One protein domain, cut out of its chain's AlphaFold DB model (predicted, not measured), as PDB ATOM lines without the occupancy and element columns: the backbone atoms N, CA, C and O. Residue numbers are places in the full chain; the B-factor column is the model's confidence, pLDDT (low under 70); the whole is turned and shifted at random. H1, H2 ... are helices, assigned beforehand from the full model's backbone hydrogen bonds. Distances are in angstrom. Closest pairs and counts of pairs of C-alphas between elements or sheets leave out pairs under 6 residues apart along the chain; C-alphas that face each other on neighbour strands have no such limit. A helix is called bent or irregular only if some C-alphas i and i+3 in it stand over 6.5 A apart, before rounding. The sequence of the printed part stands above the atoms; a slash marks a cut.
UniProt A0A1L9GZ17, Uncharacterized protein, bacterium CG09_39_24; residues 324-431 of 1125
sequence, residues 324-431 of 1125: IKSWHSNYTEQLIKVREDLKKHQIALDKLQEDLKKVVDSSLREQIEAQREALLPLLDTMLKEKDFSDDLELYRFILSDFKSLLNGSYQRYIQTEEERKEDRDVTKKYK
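This is residues 324 to 431 of the 1125 residues of an uncharacterized protein of bacterium CG09_39_24 (UniProt A0A1L9GZ17). Three long helices run up and down in an elongated arrangement, with H1 and H3 each packing on the bent helix H2, and residues 324 to 334 of H1 stick out beyond the body. After H3 a tail with the short helices H4 and H5 folds back toward H3. The printed part has 108 residues with five named helices, H1 to H5 in chain order, and no named strand: all helix. It is loose, with a radius of gyration of the C-alphas of 16.6 A, and spans 57 by 26 by 19 A.

Find C-alpha 324 at (225.588, 138.481, 135.413); from there H1 runs 46.4 A to residue 356. H2, residues 362 to 384, was assigned as one helix by its hydrogen bonds but is bent, with C-alphas 374 and 377 6.6 A apart; its arms are H2a, residues 362 to 374, 18.3 A, and H2b, residues 377 to 384, 10.7 A. H3, residues 389 to 413, runs 35.5 A to C-alpha 413 at (188.266, 115.293, 160.472). H4 is residues 419 to 422, 5.9 A, and H5 residues 426 to 429, 5.1 A.

H1 and H2a form a helical hairpin and only just touch, with 3 pairs of C-alphas within 8 A, closest at Leu 356 and Arg 365, 6.5 A. H1 touches H2b with residues 339 to 346 alone, closest C-alphas Arg 339 and Leu 383, 6.8 A, at a steep tilt of 45 degrees, opposite ways. H2a touches H3 at a shallow tilt of 16 degrees, opposite ways, closest C-alphas Gln 371 and Phe 402, 6.5 A. H2b touches H3 at Leu 378 and Tyr 395, their closest C-alphas, 6.5 A. H1 and H3 are near each other. H5 only just touches H3, with 3 pairs of C-alphas within 8 A, closest Asn 407 and Val 426, 6.3 A; H4 touches no helix. Every O i to N i+4 pair is within hydrogen-bond range in H1, H2a and H2b, and 20 of 21 are in H3; H4 and H5 are too short for such a pair.

Look to Ile 324 and Glu 417 for the two C-alphas farthest apart, 57.1 A. The printed part has no cut, and the four links are tight. The mean pLDDT of the printed part is 79.6; it is under 70 at residue 360 and residues 411 to 426.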
ATOM      1  N   ILE A 324     226.846 137.867 135.854       92.00
ATOM      2  CA  ILE A 324     225.588 138.481 135.413       92.00
ATOM      3  C   ILE A 324     224.773 137.476 134.596       92.00
ATOM      4  O   ILE A 324     223.606 137.259 134.902       92.00
ATOM      5  N   LYS A 325     225.396 136.786 133.633       91.31
ATOM      6  CA  LYS A 325     224.742 135.744 132.831       91.31
ATOM      7  C   LYS A 325     224.187 134.622 133.699       91.31
ATOM      8  O   LYS A 325     223.016 134.283 133.582       91.31
ATOM      9  N   SER A 326     224.996 134.095 134.622       87.81
ATOM     10  CA  SER A 326     224.537 133.053 135.544       87.81
ATOM     11  C   SER A 326     223.365 133.515 136.409       87.81
ATOM     12  O   SER A 326     222.467 132.715 136.667       87.81
ATOM     13  N   TRP A 327     223.371 134.764 136.882       90.94
ATOM     14  CA  TRP A 327     222.242 135.318 137.620       90.94
ATOM     15  C   TRP A 327     221.010 135.465 136.720       90.94
ATOM     16  O   TRP A 327     219.963 134.946 137.079       90.94
ATOM     17  N   HIS A 328     221.140 136.089 135.548       89.06
ATOM     18  CA  HIS A 328     220.030 136.368 134.636       89.06
ATOM     19  C   HIS A 328     219.319 135.089 134.170       89.06
ATOM     20  O   HIS A 328     218.086 135.030 134.185       89.06
ATOM     21  N   SER A 329     220.074 134.040 133.814       86.94
ATOM     22  CA  SER A 329     219.497 132.740 133.450       86.94
ATOM     23  C   SER A 329     218.723 132.129 134.623       86.94
ATOM     24  O   SER A 329     217.569 131.747 134.455       86.94
ATOM     25  N   ASN A 330     219.315 132.115 135.825       86.88
ATOM     26  CA  ASN A 330     218.650 131.597 137.025       86.88
ATOM     27  C   ASN A 330     217.415 132.428 137.401       86.88
ATOM     28  O   ASN A 330     216.394 131.865 137.776       86.88
ATOM     29  N   TYR A 331     217.498 133.754 137.314       87.75
ATOM     30  CA  TYR A 331     216.402 134.671 137.607       87.75
ATOM     31  C   TYR A 331     215.215 134.407 136.687       87.75
ATOM     32  O   TYR A 331     214.114 134.159 137.166       87.75
ATOM     33  N   THR A 332     215.458 134.364 135.377       85.12
ATOM     34  CA  THR A 332     214.409 134.141 134.377       85.12
ATOM     35  C   THR A 332     213.755 132.771 134.551       85.12
ATOM     36  O   THR A 332     212.529 132.668 134.567       85.12
ATOM     37  N   GLU A 333     214.557 131.721 134.739       87.44
ATOM     38  CA  GLU A 333     214.058 130.357 134.923       87.44
ATOM     39  C   GLU A 333     213.234 130.217 136.213       87.44
ATOM     40  O   GLU A 333     212.155 129.624 136.202       87.44
ATOM     41  N   GLN A 334     213.716 130.772 137.331       87.44
ATOM     42  CA  GLN A 334     213.001 130.706 138.606       87.44
ATOM     43  C   GLN A 334     211.735 131.561 138.598       87.44
ATOM     44  O   GLN A 334     210.732 131.126 139.150       87.44
ATOM     45  N   LEU A 335     211.737 132.723 137.943       85.69
ATOM     46  CA  LEU A 335     210.551 133.574 137.836       85.69
ATOM     47  C   LEU A 335     209.402 132.855 137.110       85.69
ATOM     48  O   LEU A 335     208.269 132.876 137.588       85.69
ATOM     49  N   ILE A 336     209.696 132.170 135.997       87.12
ATOM     50  CA  ILE A 336     208.710 131.352 135.266       87.12
ATOM     51  C   ILE A 336     208.164 130.253 136.181       87.12
ATOM     52  O   ILE A 336     206.955 130.128 136.365       87.12
ATOM     53  N   LYS A 337     209.070 129.508 136.816       89.44
ATOM     54  CA  LYS A 337     208.739 128.397 137.711       89.44
ATOM     55  C   LYS A 337     207.895 128.822 138.915       89.44
ATOM     56  O   LYS A 337     206.962 128.119 139.273       89.44
ATOM     57  N   VAL A 338     208.205 129.961 139.531       90.75
ATOM     58  CA  VAL A 338     207.428 130.500 140.657       90.75
ATOM     59  C   VAL A 338     206.025 130.874 140.206       90.75
ATOM     60  O   VAL A 338     205.072 130.526 140.891       90.75
ATOM     61  N   ARG A 339     205.866 131.509 139.038       89.94
ATOM     62  CA  ARG A 339     204.535 131.821 138.495       89.94
ATOM     63  C   ARG A 339     203.716 130.566 138.200       89.94
ATOM     64  O   ARG A 339     202.520 130.551 138.468       89.94
ATOM     65  N   GLU A 340     204.340 129.510 137.684       92.00
ATOM     66  CA  GLU A 340     203.679 128.208 137.516       92.00
ATOM     67  C   GLU A 340     203.237 127.613 138.858       92.00
ATOM     68  O   GLU A 340     202.116 127.119 138.969       92.00
ATOM     69  N   ASP A 341     204.094 127.668 139.879       92.00
ATOM     70  CA  ASP A 341     203.774 127.147 141.209       92.00
ATOM     71  C   ASP A 341     202.651 127.972 141.881       92.00
ATOM     72  O   ASP A 341     201.733 127.389 142.455       92.00
ATOM     73  N   LEU A 342     202.646 129.304 141.730       92.94
ATOM     74  CA  LEU A 342     201.565 130.180 142.204       92.94
ATOM     75  C   LEU A 342     200.221 129.852 141.535       92.94
ATOM     76  O   LEU A 342     199.209 129.750 142.224       92.94
ATOM     77  N   LYS A 343     200.200 129.594 140.220       93.56
ATOM     78  CA  LYS A 343     198.979 129.145 139.522       93.56
ATOM     79  C   LYS A 343     198.461 127.812 140.064       93.56
ATOM     80  O   LYS A 343     197.262 127.652 140.262       93.56
ATOM     81  N   LYS A 344     199.352 126.856 140.351       93.69
ATOM     82  CA  LYS A 344     198.954 125.576 140.968       93.69
ATOM     83  C   LYS A 344     198.398 125.772 142.375       93.69
ATOM     84  O   LYS A 344     197.447 125.094 142.752       93.69
ATOM     85  N   HIS A 345     198.969 126.694 143.146       93.50
ATOM     86  CA  HIS A 345     198.438 127.035 144.461       93.50
ATOM     87  C   HIS A 345     197.039 127.643 144.369       93.50
ATOM     88  O   HIS A 345     196.196 127.264 145.173       93.50
ATOM     89  N   GLN A 346     196.780 128.518 143.390       93.25
ATOM     90  CA  GLN A 346     195.445 129.071 143.139       93.25
ATOM     91  C   GLN A 346     194.416 127.954 142.943       93.25
ATOM     92  O   GLN A 346     193.489 127.826 143.734       93.25
ATOM     93  N   ILE A 347     194.681 127.059 141.985       92.25
ATOM     94  CA  ILE A 347     193.821 125.906 141.676       92.25
ATOM     95  C   ILE A 347     193.578 125.044 142.923       92.25
ATOM     96  O   ILE A 347     192.471 124.562 143.165       92.25
ATOM     97  N   ALA A 348     194.611 124.837 143.740       90.81
ATOM     98  CA  ALA A 348     194.497 124.027 144.943       90.81
ATOM     99  C   ALA A 348     193.741 124.730 146.091       90.81
ATOM    100  O   ALA A 348     193.062 124.043 146.855       90.81
ATOM    101  N   LEU A 349     193.822 126.063 146.212       91.19
ATOM    102  CA  LEU A 349     192.992 126.853 147.136       91.19
ATOM    103  C   LEU A 349     191.518 126.855 146.716       91.19
ATOM    104  O   LEU A 349     190.647 126.827 147.587       91.19
ATOM    105  N   ASP A 350     191.239 126.851 145.415       89.75
ATOM    106  CA  ASP A 350     189.876 126.773 144.879       89.75
ATOM    107  C   ASP A 350     189.269 125.392 145.139       89.75
ATOM    108  O   ASP A 350     188.190 125.282 145.722       89.75
ATOM    109  N   LYS A 351     190.018 124.318 144.856       89.12
ATOM    110  CA  LYS A 351     189.609 122.945 145.196       89.12
ATOM    111  C   LYS A 351     189.348 122.766 146.695       89.12
ATOM    112  O   LYS A 351     188.408 122.084 147.097       89.12
ATOM    113  N   LEU A 352     190.184 123.369 147.540       87.31
ATOM    114  CA  LEU A 352     190.000 123.310 148.987       87.31
ATOM    115  C   LEU A 352     188.692 123.985 149.430       87.31
ATOM    116  O   LEU A 352     188.064 123.492 150.361       87.31
ATOM    117  N   GLN A 353     188.245 125.053 148.764       87.00
ATOM    118  CA  GLN A 353     186.959 125.693 149.064       87.00
ATOM    119  C   GLN A 353     185.781 124.727 148.873       87.00
ATOM    120  O   GLN A 353     184.859 124.700 149.687       87.00
ATOM    121  N   GLU A 354     185.818 123.906 147.822       84.88
ATOM    122  CA  GLU A 354     184.798 122.881 147.581       84.88
ATOM    123  C   GLU A 354     184.813 121.799 148.666       84.88
ATOM    124  O   GLU A 354     183.759 121.383 149.148       84.88
ATOM    125  N   ASP A 355     186.006 121.374 149.087       82.75
ATOM    126  CA  ASP A 355     186.178 120.388 150.153       82.75
ATOM    127  C   ASP A 355     185.758 120.929 151.532       82.75
ATOM    128  O   ASP A 355     185.200 120.181 152.336       82.75
ATOM    129  N   LEU A 356     185.972 122.220 151.811       80.19
ATOM    130  CA  LEU A 356     185.605 122.852 153.087       80.19
ATOM    131  C   LEU A 356     184.098 122.844 153.345       80.19
ATOM    132  O   LEU A 356     183.685 122.777 154.502       80.19
ATOM    133  N   LYS A 357     183.269 122.805 152.293       79.38
ATOM    134  CA  LYS A 357     181.811 122.631 152.425       79.38
ATOM    135  C   LYS A 357     181.430 121.319 153.127       79.38
ATOM    136  O   LYS A 357     180.322 121.221 153.638       79.38
ATOM    137  N   LYS A 358     182.331 120.329 153.157       74.62
ATOM    138  CA  LYS A 358     182.129 119.006 153.775       74.62
ATOM    139  C   LYS A 358     182.641 118.920 155.220       74.62
ATOM    140  O   LYS A 358     182.498 117.874 155.849       74.62
ATOM    141  N   VAL A 359     183.265 119.978 155.745       71.12
ATOM    142  CA  VAL A 359     183.801 120.012 157.114       71.12
ATOM    143  C   VAL A 359     182.681 120.344 158.102       71.12
ATOM    144  O   VAL A 359     182.013 121.364 157.962       71.12
ATOM    145  N   VAL A 360     182.495 119.481 159.108       65.31
ATOM    146  CA  VAL A 360     181.396 119.565 160.093       65.31
ATOM    147  C   VAL A 360     181.675 120.582 161.213       65.31
ATOM    148  O   VAL A 360     180.745 121.176 161.750       65.31
ATOM    149  N   ASP A 361     182.944 120.815 161.563       76.94
ATOM    150  CA  ASP A 361     183.344 121.785 162.596       76.94
ATOM    151  C   ASP A 361     183.319 123.219 162.035       76.94
ATOM    152  O   ASP A 361     184.204 123.613 161.266       76.94
ATOM    153  N   SER A 362     182.299 123.995 162.417       75.44
ATOM    154  CA  SER A 362     182.082 125.367 161.940       75.44
ATOM    155  C   SER A 362     183.203 126.327 162.343       75.44
ATOM    156  O   SER A 362     183.680 127.086 161.503       75.44
ATOM    157  N   SER A 363     183.702 126.245 163.581       72.88
ATOM    158  CA  SER A 363     184.766 127.130 164.075       72.88
ATOM    159  C   SER A 363     186.084 126.899 163.336       72.88
ATOM    160  O   SER A 363     186.820 127.832 163.011       72.88
ATOM    161  N   LEU A 364     186.393 125.636 163.047       71.06
ATOM    162  CA  LEU A 364     187.591 125.267 162.305       71.06
ATOM    163  C   LEU A 364     187.485 125.631 160.822       71.06
ATOM    164  O   LEU A 364     188.472 126.068 160.228       71.06
ATOM    165  N   ARG A 365     186.296 125.469 160.236       80.00
ATOM    166  CA  ARG A 365     186.001 125.892 158.867       80.00
ATOM    167  C   ARG A 365     186.191 127.400 158.702       80.00
ATOM    168  O   ARG A 365     186.933 127.798 157.809       80.00
ATOM    169  N   GLU A 366     185.627 128.206 159.600       79.62
ATOM    170  CA  GLU A 366     185.785 129.668 159.606       79.62
ATOM    171  C   GLU A 366     187.261 130.090 159.677       79.62
ATOM    172  O   GLU A 366     187.692 130.983 158.950       79.62
ATOM    173  N   GLN A 367     188.081 129.410 160.490       77.44
ATOM    174  CA  GLN A 367     189.521 129.697 160.576       77.44
ATOM    175  C   GLN A 367     190.272 129.401 159.270       77.44
ATOM    176  O   GLN A 367     191.176 130.154 158.898       77.44
ATOM    177  N   ILE A 368     189.936 128.303 158.578       82.75
ATOM    178  CA  ILE A 368     190.567 127.955 157.295       82.75
ATOM    179  C   ILE A 368     190.092 128.912 156.198       82.75
ATOM    180  O   ILE A 368     190.918 129.375 155.412       82.75
ATOM    181  N   GLU A 369     188.800 129.240 156.158       84.31
ATOM    182  CA  GLU A 369     188.239 130.208 155.210       84.31
ATOM    183  C   GLU A 369     188.888 131.587 155.395       84.31
ATOM    184  O   GLU A 369     189.411 132.136 154.429       84.31
ATOM    185  N   ALA A 370     189.011 132.091 156.627       80.25
ATOM    186  CA  ALA A 370     189.666 133.370 156.901       80.25
ATOM    187  C   ALA A 370     191.136 133.414 156.428       80.25
ATOM    188  O   ALA A 370     191.574 134.404 155.841       80.25
ATOM    189  N   GLN A 371     191.914 132.343 156.640       81.31
ATOM    190  CA  GLN A 371     193.300 132.292 156.153       81.31
ATOM    191  C   GLN A 371     193.395 132.130 154.632       81.31
ATOM    192  O   GLN A 371     194.325 132.658 154.023       81.31
ATOM    193  N   ARG A 372     192.446 131.422 154.009       88.38
ATOM    194  CA  ARG A 372     192.339 131.343 152.549       88.38
ATOM    195  C   ARG A 372     192.051 132.724 151.957       88.38
ATOM    196  O   ARG A 372     192.761 133.129 151.041       88.38
ATOM    197  N   GLU A 373     191.083 133.454 152.506       85.25
ATOM    198  CA  GLU A 373     190.748 134.817 152.067       85.25
ATOM    199  C   GLU A 373     191.919 135.791 152.258       85.25
ATOM    200  O   GLU A 373     192.109 136.682 151.440       85.25
ATOM    201  N   ALA A 374     192.785 135.585 153.257       80.62
ATOM    202  CA  ALA A 374     194.020 136.363 153.393       80.62
ATOM    203  C   ALA A 374     195.088 136.026 152.326       80.62
ATOM    204  O   ALA A 374     195.922 136.869 151.993       80.62
ATOM    205  N   LEU A 375     195.099 134.798 151.788       87.88
ATOM    206  CA  LEU A 375     196.067 134.353 150.776       87.88
ATOM    207  C   LEU A 375     195.697 134.794 149.353       87.88
ATOM    208  O   LEU A 375     196.600 135.006 148.542       87.88
ATOM    209  N   LEU A 376     194.403 134.899 149.037       87.88
ATOM    210  CA  LEU A 376     193.923 135.170 147.676       87.88
ATOM    211  C   LEU A 376     194.350 136.542 147.124       87.88
ATOM    212  O   LEU A 376     194.877 136.555 146.011       87.88
ATOM    213  N   PRO A 377     194.226 137.669 147.858       85.62
ATOM    214  CA  PRO A 377     194.661 138.975 147.365       85.62
ATOM    215  C   PRO A 377     196.158 139.010 147.066       85.62
ATOM    216  O   PRO A 377     196.561 139.480 146.009       85.62
ATOM    217  N   LEU A 378     196.986 138.439 147.951       85.06
ATOM    218  CA  LEU A 378     198.433 138.347 147.731       85.06
ATOM    219  C   LEU A 378     198.746 137.536 146.475       85.06
ATOM    220  O   LEU A 378     199.597 137.914 145.676       85.06
ATOM    221  N   LEU A 379     198.055 136.414 146.289       89.75
ATOM    222  CA  LEU A 379     198.254 135.559 145.130       89.75
ATOM    223  C   LEU A 379     197.834 136.244 143.821       89.75
ATOM    224  O   LEU A 379     198.564 136.147 142.836       89.75
ATOM    225  N   ASP A 380     196.716 136.969 143.818       87.56
ATOM    226  CA  ASP A 380     196.250 137.739 142.662       87.56
ATOM    227  C   ASP A 380     197.217 138.884 142.311       87.56
ATOM    228  O   ASP A 380     197.620 139.013 141.150       87.56
ATOM    229  N   THR A 381     197.688 139.635 143.314       86.19
ATOM    230  CA  THR A 381     198.730 140.660 143.144       86.19
ATOM    231  C   THR A 381     199.991 140.060 142.526       86.19
ATOM    232  O   THR A 381     200.425 140.513 141.470       86.19
ATOM    233  N   MET A 382     200.536 138.972 143.083       89.50
ATOM    234  CA  MET A 382     201.754 138.333 142.559       89.50
ATOM    235  C   MET A 382     201.599 137.783 141.128       89.50
ATOM    236  O   MET A 382     202.573 137.710 140.374       89.50
ATOM    237  N   LEU A 383     200.394 137.352 140.740       87.50
ATOM    238  CA  LEU A 383     200.124 136.866 139.384       87.50
ATOM    239  C   LEU A 383     200.033 138.004 138.356       87.50
ATOM    240  O   LEU A 383     200.355 137.776 137.185       87.50
ATOM    241  N   LYS A 384     199.631 139.207 138.783       86.06
ATOM    242  CA  LYS A 384     199.493 140.408 137.940       86.06
ATOM    243  C   LYS A 384     200.764 141.258 137.903       86.06
ATOM    244  O   LYS A 384     201.113 141.798 136.850       86.06
ATOM    245  N   GLU A 385     201.461 141.375 139.026       80.12
ATOM    246  CA  GLU A 385     202.611 142.255 139.173       80.12
ATOM    247  C   GLU A 385     203.889 141.708 138.521       80.12
ATOM    248  O   GLU A 385     204.106 140.506 138.294       80.12
ATOM    249  N   LYS A 386     204.766 142.649 138.156       72.62
ATOM    250  CA  LYS A 386     206.046 142.351 137.499       72.62
ATOM    251  C   LYS A 386     207.148 142.040 138.507       72.62
ATOM    252  O   LYS A 386     207.951 141.148 138.238       72.62
ATOM    253  N   ASP A 387     207.155 142.736 139.639       74.88
ATOM    254  CA  ASP A 387     208.023 142.482 140.786       74.88
ATOM    255  C   ASP A 387     207.139 142.286 142.007       74.88
ATOM    256  O   ASP A 387     206.375 143.170 142.358       74.88
ATOM    257  N   PHE A 388     207.228 141.106 142.602       80.56
ATOM    258  CA  PHE A 388     206.407 140.695 143.735       80.56
ATOM    259  C   PHE A 388     207.258 139.948 144.771       80.56
ATOM    260  O   PHE A 388     206.799 139.056 145.484       80.56
ATOM    261  N   SER A 389     208.560 140.247 144.795       75.25
ATOM    262  CA  SER A 389     209.529 139.522 145.617       75.25
ATOM    263  C   SER A 389     209.257 139.647 147.121       75.25
ATOM    264  O   SER A 389     209.399 138.652 147.835       75.25
ATOM    265  N   ASP A 390     208.806 140.815 147.582       71.69
ATOM    266  CA  ASP A 390     208.427 141.042 148.981       71.69
ATOM    267  C   ASP A 390     207.106 140.335 149.340       71.69
ATOM    268  O   ASP A 390     207.024 139.652 150.367       71.69
ATOM    269  N   ASP A 391     206.107 140.397 148.455       80.69
ATOM    270  CA  ASP A 391     204.823 139.706 148.634       80.69
ATOM    271  C   ASP A 391     204.980 138.183 148.634       80.69
ATOM    272  O   ASP A 391     204.273 137.482 149.360       80.69
ATOM    273  N   LEU A 392     205.953 137.649 147.889       85.12
ATOM    274  CA  LEU A 392     206.244 136.217 147.853       85.12
ATOM    275  C   LEU A 392     206.710 135.677 149.211       85.12
ATOM    276  O   LEU A 392     206.341 134.557 149.583       85.12
ATOM    277  N   GLU A 393     207.521 136.435 149.955       81.31
ATOM    278  CA  GLU A 393     207.957 136.016 151.292       81.31
ATOM    279  C   GLU A 393     206.799 136.074 152.297       81.31
ATOM    280  O   GLU A 393     206.601 135.120 153.058       81.31
ATOM    281  N   LEU A 394     205.965 137.118 152.237       80.31
ATOM    282  CA  LEU A 394     204.743 137.203 153.043       80.31
ATOM    283  C   LEU A 394     203.778 136.051 152.728       80.31
ATOM    284  O   LEU A 394     203.282 135.380 153.637       80.31
ATOM    285  N   TYR A 395     203.555 135.768 151.445       87.56
ATOM    286  CA  TYR A 395     202.694 134.681 150.997       87.56
ATOM    287  C   TYR A 395     203.168 133.328 151.533       87.56
ATOM    288  O   TYR A 395     202.369 132.555 152.055       87.56
ATOM    289  N   ARG A 396     204.472 133.037 151.481       86.75
ATOM    290  CA  ARG A 396     205.031 131.794 152.046       86.75
ATOM    291  C   ARG A 396     204.851 131.684 153.542       86.75
ATOM    292  O   ARG A 396     204.592 130.587 154.038       86.75
ATOM    293  N   PHE A 397     205.037 132.793 154.244       80.62
ATOM    294  CA  PHE A 397     204.858 132.847 155.681       80.62
ATOM    295  C   PHE A 397     203.410 132.510 156.060       80.62
ATOM    296  O   PHE A 397     203.184 131.625 156.886       80.62
ATOM    297  N   ILE A 398     202.425 133.126 155.397       82.38
ATOM    298  CA  ILE A 398     201.001 132.826 155.617       82.38
ATOM    299  C   ILE A 398     200.676 131.390 155.177       82.38
ATOM    300  O   ILE A 398     200.019 130.652 155.908       82.38
ATOM    301  N   LEU A 399     201.201 130.944 154.034       87.81
ATOM    302  CA  LEU A 399     200.977 129.601 153.502       87.81
ATOM    303  C   LEU A 399     201.533 128.501 154.421       87.81
ATOM    304  O   LEU A 399     200.936 127.433 154.533       87.81
ATOM    305  N   SER A 400     202.681 128.720 155.068       84.25
ATOM    306  CA  SER A 400     203.254 127.760 156.021       84.25
ATOM    307  C   SER A 400     202.312 127.511 157.199       84.25
ATOM    308  O   SER A 400     202.108 126.364 157.604       84.25
ATOM    309  N   ASP A 401     201.701 128.573 157.717       77.50
ATOM    310  CA  ASP A 401     200.717 128.469 158.791       77.50
ATOM    311  C   ASP A 401     199.427 127.818 158.307       77.50
ATOM    312  O   ASP A 401     198.915 126.913 158.969       77.50
ATOM    313  N   PHE A 402     198.968 128.196 157.115       85.12
ATOM    314  CA  PHE A 402     197.810 127.592 156.472       85.12
ATOM    315  C   PHE A 402     197.962 126.078 156.317       85.12
ATOM    316  O   PHE A 402     197.059 125.321 156.667       85.12
ATOM    317  N   LYS A 403     199.142 125.605 155.892       87.06
ATOM    318  CA  LYS A 403     199.478 124.171 155.846       87.06
ATOM    319  C   LYS A 403     199.369 123.517 157.221       87.06
ATOM    320  O   LYS A 403     198.838 122.417 157.334       87.06
ATOM    321  N   SER A 404     199.868 124.171 158.269       80.38
ATOM    322  CA  SER A 404     199.801 123.632 159.631       80.38
ATOM    323  C   SER A 404     198.358 123.529 160.132       80.38
ATOM    324  O   SER A 404     197.985 122.504 160.708       80.38
ATOM    325  N   LEU A 405     197.544 124.562 159.892       79.75
ATOM    326  CA  LEU A 405     196.125 124.586 160.245       79.75
ATOM    327  C   LEU A 405     195.352 123.507 159.478       79.75
ATOM    328  O   LEU A 405     194.648 122.705 160.089       79.75
ATOM    329  N   LEU A 406     195.546 123.436 158.159       81.75
ATOM    330  CA  LEU A 406     194.900 122.462 157.283       81.75
ATOM    331  C   LEU A 406     195.257 121.022 157.674       81.75
ATOM    332  O   LEU A 406     194.372 120.176 157.772       81.75
ATOM    333  N   ASN A 407     196.533 120.742 157.957       80.69
ATOM    334  CA  ASN A 407     196.963 119.423 158.421       80.69
ATOM    335  C   ASN A 407     196.331 119.061 159.773       80.69
ATOM    336  O   ASN A 407     195.815 117.958 159.936       80.69
ATOM    337  N   GLY A 408     196.336 119.991 160.733       74.56
ATOM    338  CA  GLY A 408     195.717 119.777 162.043       74.56
ATOM    339  C   GLY A 408     194.198 119.608 161.973       74.56
ATOM    340  O   GLY A 408     193.630 118.886 162.793       74.56
ATOM    341  N   SER A 409     193.548 120.249 161.001       71.88
ATOM    342  CA  SER A 409     192.117 120.112 160.744       71.88
ATOM    343  C   SER A 409     191.773 118.758 160.146       71.88
ATOM    344  O   SER A 409     190.958 118.021 160.693       71.88
ATOM    345  N   TYR A 410     192.476 118.366 159.088       71.62
ATOM    346  CA  TYR A 410     192.235 117.086 158.437       71.62
ATOM    347  C   TYR A 410     192.520 115.900 159.370       71.62
ATOM    348  O   TYR A 410     191.770 114.932 159.384       71.62
ATOM    349  N   GLN A 411     193.539 115.997 160.233       68.50
ATOM    350  CA  GLN A 411     193.782 114.994 161.277       68.50
ATOM    351  C   GLN A 411     192.620 114.866 162.275       68.50
ATOM    352  O   GLN A 411     192.388 113.774 162.789       68.50
ATOM    353  N   ARG A 412     191.898 115.960 162.551       66.81
ATOM    354  CA  ARG A 412     190.697 115.954 163.399       66.81
ATOM    355  C   ARG A 412     189.443 115.499 162.658       66.81
ATOM    356  O   ARG A 412     188.553 114.986 163.322       66.81
ATOM    357  N   TYR A 413     189.382 115.682 161.338       62.00
ATOM    358  CA  TYR A 413     188.266 115.293 160.472       62.00
ATOM    359  C   TYR A 413     188.196 113.778 160.230       62.00
ATOM    360  O   TYR A 413     187.103 113.227 160.195       62.00
ATOM    361  N   ILE A 414     189.338 113.079 160.147       58.69
ATOM    362  CA  ILE A 414     189.380 111.612 159.978       58.69
ATOM    363  C   ILE A 414     188.999 110.898 161.299       58.69
ATOM    364  O   ILE A 414     189.845 110.328 162.006       58.69
ATOM    365  N   GLN A 415     187.717 110.938 161.666       51.09
ATOM    366  CA  GLN A 415     187.203 110.328 162.898       51.09
ATOM    367  C   GLN A 415     186.681 108.900 162.701       51.09
ATOM    368  O   GLN A 415     186.684 108.139 163.668       51.09
ATOM    369  N   THR A 416     186.338 108.478 161.480       53.50
ATOM    370  CA  THR A 416     185.838 107.117 161.215       53.50
ATOM    371  C   THR A 416     186.944 106.162 160.739       53.50
ATOM    372  O   THR A 416     187.896 106.546 160.054       53.50
ATOM    373  N   GLU A 417     186.870 104.886 161.135       46.75
ATOM    374  CA  GLU A 417     187.874 103.861 160.795       46.75
ATOM    375  C   GLU A 417     187.937 103.517 159.294       46.75
ATOM    376  O   GLU A 417     188.966 103.022 158.821       46.75
ATOM    377  N   GLU A 418     186.867 103.797 158.548       47.56
ATOM    378  CA  GLU A 418     186.749 103.548 157.106       47.56
ATOM    379  C   GLU A 418     187.420 104.656 156.281       47.56
ATOM    380  O   GLU A 418     188.253 104.348 155.426       47.56
ATOM    381  N   GLU A 419     187.238 105.934 156.629       50.66
ATOM    382  CA  GLU A 419     187.949 107.059 155.992       50.66
ATOM    383  C   GLU A 419     189.462 107.038 156.290       50.66
ATOM    384  O   GLU A 419     190.286 107.471 155.479       50.66
ATOM    385  N   ARG A 420     189.875 106.418 157.411       52.34
ATOM    386  CA  ARG A 420     191.295 106.135 157.712       52.34
ATOM    387  C   ARG A 420     191.952 105.182 156.710       52.34
ATOM    388  O   ARG A 420     193.181 105.054 156.757       52.34
ATOM    389  N   LYS A 421     191.213 104.441 155.876       47.84
ATOM    390  CA  LYS A 421     191.791 103.423 154.977       47.84
ATOM    391  C   LYS A 421     192.169 103.973 153.593       47.84
ATOM    392  O   LYS A 421     193.151 103.466 153.052       47.84
ATOM    393  N   GLU A 422     191.518 105.025 153.083       46.78
ATOM    394  CA  GLU A 422     191.705 105.476 151.686       46.78
ATOM    395  C   GLU A 422     192.449 106.814 151.493       46.78
ATOM    396  O   GLU A 422     193.179 106.936 150.510       46.78
ATOM    397  N   ASP A 423     192.402 107.770 152.435       51.12
ATOM    398  CA  ASP A 423     192.939 109.130 152.194       51.12
ATOM    399  C   ASP A 423     193.790 109.670 153.368       51.12
ATOM    400  O   ASP A 423     193.530 110.701 153.973       51.12
ATOM    401  N   ARG A 424     194.848 108.941 153.759       53.12
ATOM    402  CA  ARG A 424     195.664 109.270 154.956       53.12
ATOM    403  C   ARG A 424     196.545 110.519 154.851       53.12
ATOM    404  O   ARG A 424     197.197 110.860 155.837       53.12
ATOM    405  N   ASP A 425     196.663 111.146 153.684       66.38
ATOM    406  CA  ASP A 425     197.727 112.120 153.443       66.38
ATOM    407  C   ASP A 425     197.209 113.406 152.789       66.38
ATOM    408  O   ASP A 425     197.118 113.519 151.566       66.38
ATOM    409  N   VAL A 426     196.948 114.417 153.627       69.88
ATOM    410  CA  VAL A 426     196.646 115.805 153.221       69.88
ATOM    411  C   VAL A 426     197.650 116.312 152.199       69.88
ATOM    412  O   VAL A 426     197.291 117.021 151.258       69.88
ATOM    413  N   THR A 427     198.918 115.928 152.363       71.38
ATOM    414  CA  THR A 427     199.993 116.353 151.470       71.38
ATOM    415  C   THR A 427     199.901 115.680 150.105       71.38
ATOM    416  O   THR A 427     200.447 116.200 149.143       71.38
ATOM    417  N   LYS A 428     199.182 114.560 149.977       77.69
ATOM    418  CA  LYS A 428     198.860 113.938 148.691       77.69
ATOM    419  C   LYS A 428     197.624 114.585 148.061       77.69
ATOM    420  O   LYS A 428     197.675 114.901 146.873       77.69
ATOM    421  N   LYS A 429     196.560 114.831 148.841       78.88
ATOM    422  CA  LYS A 429     195.310 115.458 148.359       78.88
ATOM    423  C   LYS A 429     195.522 116.898 147.874       78.88
ATOM    424  O   LYS A 429     195.001 117.272 146.824       78.88
ATOM    425  N   TYR A 430     196.347 117.664 148.594       84.12
ATOM    426  CA  TYR A 430     196.712 119.050 148.282       84.12
ATOM    427  C   TYR A 430     198.208 119.198 147.975       84.12
ATOM    428  O   TYR A 430     198.857 120.147 148.413       84.12
ATOM    429  N   LYS A 431     198.778 118.245 147.228       85.50
ATOM    430  CA  LYS A 431     200.215 118.199 146.905       85.50
ATOM    431  C   LYS A 431     200.781 119.521 146.411       85.50
ATOM    432  O   LYS A 431     201.896 119.872 146.793       85.50
TER     433      LYS A 431